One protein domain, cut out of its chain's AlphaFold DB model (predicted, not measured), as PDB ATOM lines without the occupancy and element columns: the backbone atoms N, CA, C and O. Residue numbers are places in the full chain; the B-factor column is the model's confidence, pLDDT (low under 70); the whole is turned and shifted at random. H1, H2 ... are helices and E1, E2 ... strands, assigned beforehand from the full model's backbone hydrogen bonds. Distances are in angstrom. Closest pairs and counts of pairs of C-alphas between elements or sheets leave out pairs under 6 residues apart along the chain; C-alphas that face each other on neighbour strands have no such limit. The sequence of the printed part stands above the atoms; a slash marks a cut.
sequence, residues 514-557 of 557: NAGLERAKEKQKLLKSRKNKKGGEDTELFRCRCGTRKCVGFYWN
ATOM      1  N   ASN A 514     524.971 724.176 345.100       71.62
ATOM      2  CA  ASN A 514     524.262 724.525 346.338       71.62
ATOM      3  C   ASN A 514     522.764 724.204 346.248       71.62
ATOM      4  O   ASN A 514     522.195 723.624 347.171       71.62
ATOM      5  N   ALA A 515     522.129 724.504 345.112       71.88
ATOM      6  CA  ALA A 515     520.710 724.227 344.904       71.88
ATOM      7  C   ALA A 515     520.395 722.721 344.942       71.88
ATOM      8  O   ALA A 515     519.377 722.307 345.496       71.88
ATOM      9  N   GLY A 516     521.256 721.874 344.371       73.56
ATOM     10  CA  GLY A 516     521.104 720.424 344.459       73.56
ATOM     11  C   GLY A 516     521.299 719.886 345.874       73.56
ATOM     12  O   GLY A 516     520.521 719.037 346.315       73.56
ATOM     13  N   LEU A 517     522.253 720.442 346.626       74.75
ATOM     14  CA  LEU A 517     522.460 720.088 348.028       74.75
ATOM     15  C   LEU A 517     521.242 720.455 348.897       74.75
ATOM     16  O   LEU A 517     520.815 719.644 349.721       74.75
ATOM     17  N   GLU A 518     520.641 721.631 348.695       79.44
ATOM     18  CA  GLU A 518     519.409 722.027 349.392       79.44
ATOM     19  C   GLU A 518     518.220 721.132 349.018       79.44
ATOM     20  O   GLU A 518     517.523 720.633 349.908       79.44
ATOM     21  N   ARG A 519     518.049 720.809 347.728       77.88
ATOM     22  CA  ARG A 519     517.041 719.834 347.267       77.88
ATOM     23  C   ARG A 519     517.227 718.467 347.932       77.88
ATOM     24  O   ARG A 519     516.262 717.855 348.393       77.88
ATOM     25  N   ALA A 520     518.467 717.989 348.037       77.69
ATOM     26  CA  ALA A 520     518.774 716.735 348.717       77.69
ATOM     27  C   ALA A 520     518.429 716.802 350.219       77.69
ATOM     28  O   ALA A 520     517.858 715.851 350.765       77.69
ATOM     29  N   LYS A 521     518.704 717.932 350.894       81.56
ATOM     30  CA  LYS A 521     518.345 718.146 352.310       81.56
ATOM     31  C   LYS A 521     516.834 718.118 352.511       81.56
ATOM     32  O   LYS A 521     516.355 717.495 353.461       81.56
ATOM     33  N   GLU A 522     516.079 718.769 351.632       83.38
ATOM     34  CA  GLU A 522     514.617 718.779 351.680       83.38
ATOM     35  C   GLU A 522     514.040 717.372 351.482       83.38
ATOM     36  O   GLU A 522     513.258 716.895 352.311       83.38
ATOM     37  N   LYS A 523     514.512 716.643 350.464       78.62
ATOM     38  CA  LYS A 523     514.120 715.248 350.219       78.62
ATOM     39  C   LYS A 523     514.434 714.354 351.419       78.62
ATOM     40  O   LYS A 523     513.594 713.554 351.832       78.62
ATOM     41  N   GLN A 524     515.588 714.541 352.062       77.62
ATOM     42  CA  GLN A 524     515.943 713.811 353.280       77.62
ATOM     43  C   GLN A 524     514.967 714.103 354.438       77.62
ATOM     44  O   GLN A 524     514.573 713.179 355.159       77.62
ATOM     45  N   LYS A 525     514.544 715.363 354.623       81.56
ATOM     46  CA  LYS A 525     513.533 715.742 355.629       81.56
ATOM     47  C   LYS A 525     512.184 715.067 355.345       81.56
ATOM     48  O   LYS A 525     511.571 714.531 356.269       81.56
ATOM     49  N   LEU A 526     511.761 715.024 354.079       80.19
ATOM     50  CA  LEU A 526     510.524 714.361 353.646       80.19
ATOM     51  C   LEU A 526     510.561 712.839 353.857       80.19
ATOM     52  O   LEU A 526     509.579 712.245 354.306       80.19
ATOM     53  N   LEU A 527     511.695 712.189 353.586       75.69
ATOM     54  CA  LEU A 527     511.861 710.751 353.825       75.69
ATOM     55  C   LEU A 527     511.834 710.415 355.324       75.69
ATOM     56  O   LEU A 527     511.223 709.426 355.728       75.69
ATOM     57  N   LYS A 528     512.429 711.263 356.173       74.00
ATOM     58  CA  LYS A 528     512.414 711.096 357.638       74.00
ATOM     59  C   LYS A 528     511.020 711.285 358.250       74.00
ATOM     60  O   LYS A 528     510.723 710.642 359.259       74.00
ATOM     61  N   SER A 529     510.168 712.135 357.666       72.44
ATOM     62  CA  SER A 529     508.787 712.344 358.133       72.44
ATOM     63  C   SER A 529     507.835 711.227 357.678       72.44
ATOM     64  O   SER A 529     506.913 710.861 358.409       72.44
ATOM     65  N   ARG A 530     508.098 710.599 356.526       67.12
ATOM     66  CA  ARG A 530     507.352 709.447 355.986       67.12
ATOM     67  C   ARG A 530     507.825 708.112 356.570       67.12
ATOM     68  O   ARG A 530     508.135 707.174 355.845       67.12
ATOM     69  N   LYS A 531     507.816 707.972 357.894       53.53
ATOM     70  CA  LYS A 531     508.292 706.766 358.599       53.53
ATOM     71  C   LYS A 531     507.500 705.461 358.356       53.53
ATOM     72  O   LYS A 531     507.727 704.509 359.088       53.53
ATOM     73  N   ASN A 532     506.576 705.374 357.385       48.28
ATOM     74  CA  ASN A 532     505.727 704.177 357.231       48.28
ATOM     75  C   ASN A 532     505.152 703.867 355.833       48.28
ATOM     76  O   ASN A 532     504.129 703.192 355.728       48.28
ATOM     77  N   LYS A 533     505.783 704.292 354.734       50.56
ATOM     78  CA  LYS A 533     505.447 703.734 353.412       50.56
ATOM     79  C   LYS A 533     506.717 703.241 352.733       50.56
ATOM     80  O   LYS A 533     507.636 704.024 352.533       50.56
ATOM     81  N   LYS A 534     506.747 701.945 352.394       48.69
ATOM     82  CA  LYS A 534     507.688 701.375 351.420       48.69
ATOM     83  C   LYS A 534     507.442 702.087 350.085       48.69
ATOM     84  O   LYS A 534     506.561 701.688 349.332       48.69
ATOM     85  N   GLY A 535     508.125 703.204 349.869       44.16
ATOM     86  CA  GLY A 535     508.267 703.830 348.560       44.16
ATOM     87  C   GLY A 535     509.478 703.214 347.875       44.16
ATOM     88  O   GLY A 535     510.461 702.933 348.560       44.16
ATOM     89  N   GLY A 536     509.363 702.938 346.575       48.44
ATOM     90  CA  GLY A 536     510.431 702.347 345.767       48.44
ATOM     91  C   GLY A 536     511.740 703.130 345.859       48.44
ATOM     92  O   GLY A 536     511.733 704.314 346.198       48.44
ATOM     93  N   GLU A 537     512.854 702.444 345.594       50.62
ATOM     94  CA  GLU A 537     514.145 703.104 345.406       50.62
ATOM     95  C   GLU A 537     513.988 704.179 344.336       50.62
ATOM     96  O   GLU A 537     513.554 703.913 343.219       50.62
ATOM     97  N   ASP A 538     514.280 705.410 344.730       54.69
ATOM     98  CA  ASP A 538     514.315 706.541 343.827       54.69
ATOM     99  C   ASP A 538     515.604 706.404 343.008       54.69
ATOM    100  O   ASP A 538     516.701 706.639 343.520       54.69
ATOM    101  N   THR A 539     515.466 705.898 341.782       57.53
ATOM    102  CA  THR A 539     516.552 705.390 340.924       57.53
ATOM    103  C   THR A 539     517.541 706.461 340.453       57.53
ATOM    104  O   THR A 539     518.499 706.134 339.763       57.53
ATOM    105  N   GLU A 540     517.321 707.726 340.815       63.91
ATOM    106  CA  GLU A 540     518.135 708.883 340.413       63.91
ATOM    107  C   GLU A 540     519.110 709.364 341.506       63.91
ATOM    108  O   GLU A 540     519.873 710.305 341.289       63.91
ATOM    109  N   LEU A 541     519.094 708.750 342.696       72.19
ATOM    110  CA  LEU A 541     519.934 709.162 343.825       72.19
ATOM    111  C   LEU A 541     521.069 708.181 344.121       72.19
ATOM    112  O   LEU A 541     520.842 707.038 344.522       72.19
ATOM    113  N   PHE A 542     522.300 708.686 344.090       79.31
ATOM    114  CA  PHE A 542     523.478 707.961 344.551       79.31
ATOM    115  C   PHE A 542     523.685 708.139 346.046       79.31
ATOM    116  O   PHE A 542     523.498 709.222 346.602       79.31
ATOM    117  N   ARG A 543     524.106 707.067 346.726       86.12
ATOM    118  CA  ARG A 543     524.448 707.126 348.150       86.12
ATOM    119  C   ARG A 543     525.744 707.912 348.344       86.12
ATOM    120  O   ARG A 543     526.792 707.522 347.843       86.12
ATOM    121  N   CYS A 544     525.684 708.961 349.156       89.75
ATOM    122  CA  CYS A 544     526.842 709.776 349.497       89.75
ATOM    123  C   CYS A 544     527.716 709.096 350.561       89.75
ATOM    124  O   CYS A 544     527.217 708.653 351.601       89.75
ATOM    125  N   ARG A 545     529.031 709.067 350.316       91.62
ATOM    126  CA  ARG A 545     530.059 708.505 351.211       91.62
ATOM    127  C   ARG A 545     531.128 709.529 351.612       91.62
ATOM    128  O   ARG A 545     532.209 709.157 352.039       91.62
ATOM    129  N   CYS A 546     530.808 710.825 351.549       91.75
ATOM    130  CA  CYS A 546     531.770 711.903 351.835       91.75
ATOM    131  C   CYS A 546     532.292 711.948 353.287       91.75
ATOM    132  O   CYS A 546     533.165 712.747 353.601       91.75
ATOM    133  N   GLY A 547     531.723 711.162 354.210       90.00
ATOM    134  CA  GLY A 547     532.187 711.070 355.601       90.00
ATOM    135  C   GLY A 547     531.954 712.316 356.469       90.00
ATOM    136  O   GLY A 547     532.256 712.298 357.662       90.00
ATOM    137  N   THR A 548     531.393 713.397 355.917       91.00
ATOM    138  CA  THR A 548     531.172 714.645 356.660       91.00
ATOM    139  C   THR A 548     530.017 714.522 357.660       91.00
ATOM    140  O   THR A 548     529.019 713.835 357.428       91.00
ATOM    141  N   ARG A 549     530.094 715.258 358.777       89.69
ATOM    142  CA  ARG A 549     528.998 715.310 359.771       89.69
ATOM    143  C   ARG A 549     527.727 715.969 359.228       89.69
ATOM    144  O   ARG A 549     526.643 715.698 359.732       89.69
ATOM    145  N   LYS A 550     527.863 716.824 358.212       88.12
ATOM    146  CA  LYS A 550     526.759 717.511 357.526       88.12
ATOM    147  C   LYS A 550     526.230 716.720 356.321       88.12
ATOM    148  O   LYS A 550     525.474 717.264 355.521       88.12
ATOM    149  N   CYS A 551     526.626 715.453 356.177       90.94
ATOM    150  CA  CYS A 551     526.250 714.624 355.042       90.94
ATOM    151  C   CYS A 551     524.728 714.492 354.902       90.94
ATOM    152  O   CYS A 551     524.004 714.139 355.839       90.94
ATOM    153  N   VAL A 552     524.249 714.737 353.684       87.12
ATOM    154  CA  VAL A 552     522.834 714.630 353.310       87.12
ATOM    155  C   VAL A 552     522.456 713.184 352.946       87.12
ATOM    156  O   VAL A 552     521.281 712.817 352.899       87.12
ATOM    157  N   GLY A 553     523.452 712.315 352.786       85.62
ATOM    158  CA  GLY A 553     523.298 710.874 352.579       85.62
ATOM    159  C   GLY A 553     523.120 710.467 351.119       85.62
ATOM    160  O   GLY A 553     523.403 709.318 350.795       85.62
ATOM    161  N   PHE A 554     522.731 711.395 350.241       84.38
ATOM    162  CA  PHE A 554     522.570 711.154 348.810       84.38
ATOM    163  C   PHE A 554     522.939 712.389 347.986       84.38
ATOM    164  O   PHE A 554     522.873 713.505 348.500       84.38
ATOM    165  N   TYR A 555     523.288 712.177 346.721       80.69
ATOM    166  CA  TYR A 555     523.447 713.213 345.700       80.69
ATOM    167  C   TYR A 555     522.828 712.738 344.377       80.69
ATOM    168  O   TYR A 555     522.565 711.546 344.206       80.69
ATOM    169  N   TRP A 556     522.531 713.685 343.492       72.25
ATOM    170  CA  TRP A 556     521.990 713.420 342.156       72.25
ATOM    171  C   TRP A 556     523.126 713.149 341.174       72.25
ATOM    172  O   TRP A 556     524.226 713.662 341.385       72.25
ATOM    173  N   ASN A 557     522.845 712.330 340.160       56.31
ATOM    174  CA  ASN A 557     523.764 712.112 339.043       56.31
ATOM    175  C   ASN A 557     524.114 713.408 338.312       56.31
ATOM    176  O   ASN A 557     523.219 714.283 338.272       56.31
TER     177      ASN A 557
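AT A GLANCE: This is residues 514 to 557 of the 557 residues of an uncharacterized protein of Tuber aestivum (summer truffle) (UniProt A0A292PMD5). A tiny two-stranded hairpin, E1 and E2, packs through E2 beside the first part of one long helix, H1. A wide loop after H1 folds back to E1, and residues 528 to 534 stick out. The 44 printed residues hold one named helix and two named strands, in the order H1, E1, E2, the sheet being antiparallel and the class mixed. The whole is only just compact, close to loose, with a radius of gyration of the C-alphas of 10.8 A and spans of 27 by 20 by 19 A.

HOW THE PARTS SIT: E1, residues 541 to 543, and E2, residues 554 to 556, form an antiparallel hairpin at 141 degrees; N 542 and O 555 are 2.9 A apart, within hydrogen-bond range. H1, residues 514 to 529, comes closest to E2 at the C-alphas of Ala 520 and Tyr 555, 6.6 A apart. In H1 every O i to N i+4 pair is within hydrogen-bond range.

IN THESE COORDINATES: H1 is 23.0 A long, from C-alpha 514 at (524.262, 724.525, 346.338). E1 measures 6.6 A and E2 7.1 A, ending at C-alpha 556 (521.990, 713.420, 342.156).

THE WHOLE: The farthest C-alphas, of Asn 514 and Asn 532, are 29.6 A apart. The printed part has no cut. The link H1 to E1 is long. Residues 530 to 540 and 557 have pLDDT under 70.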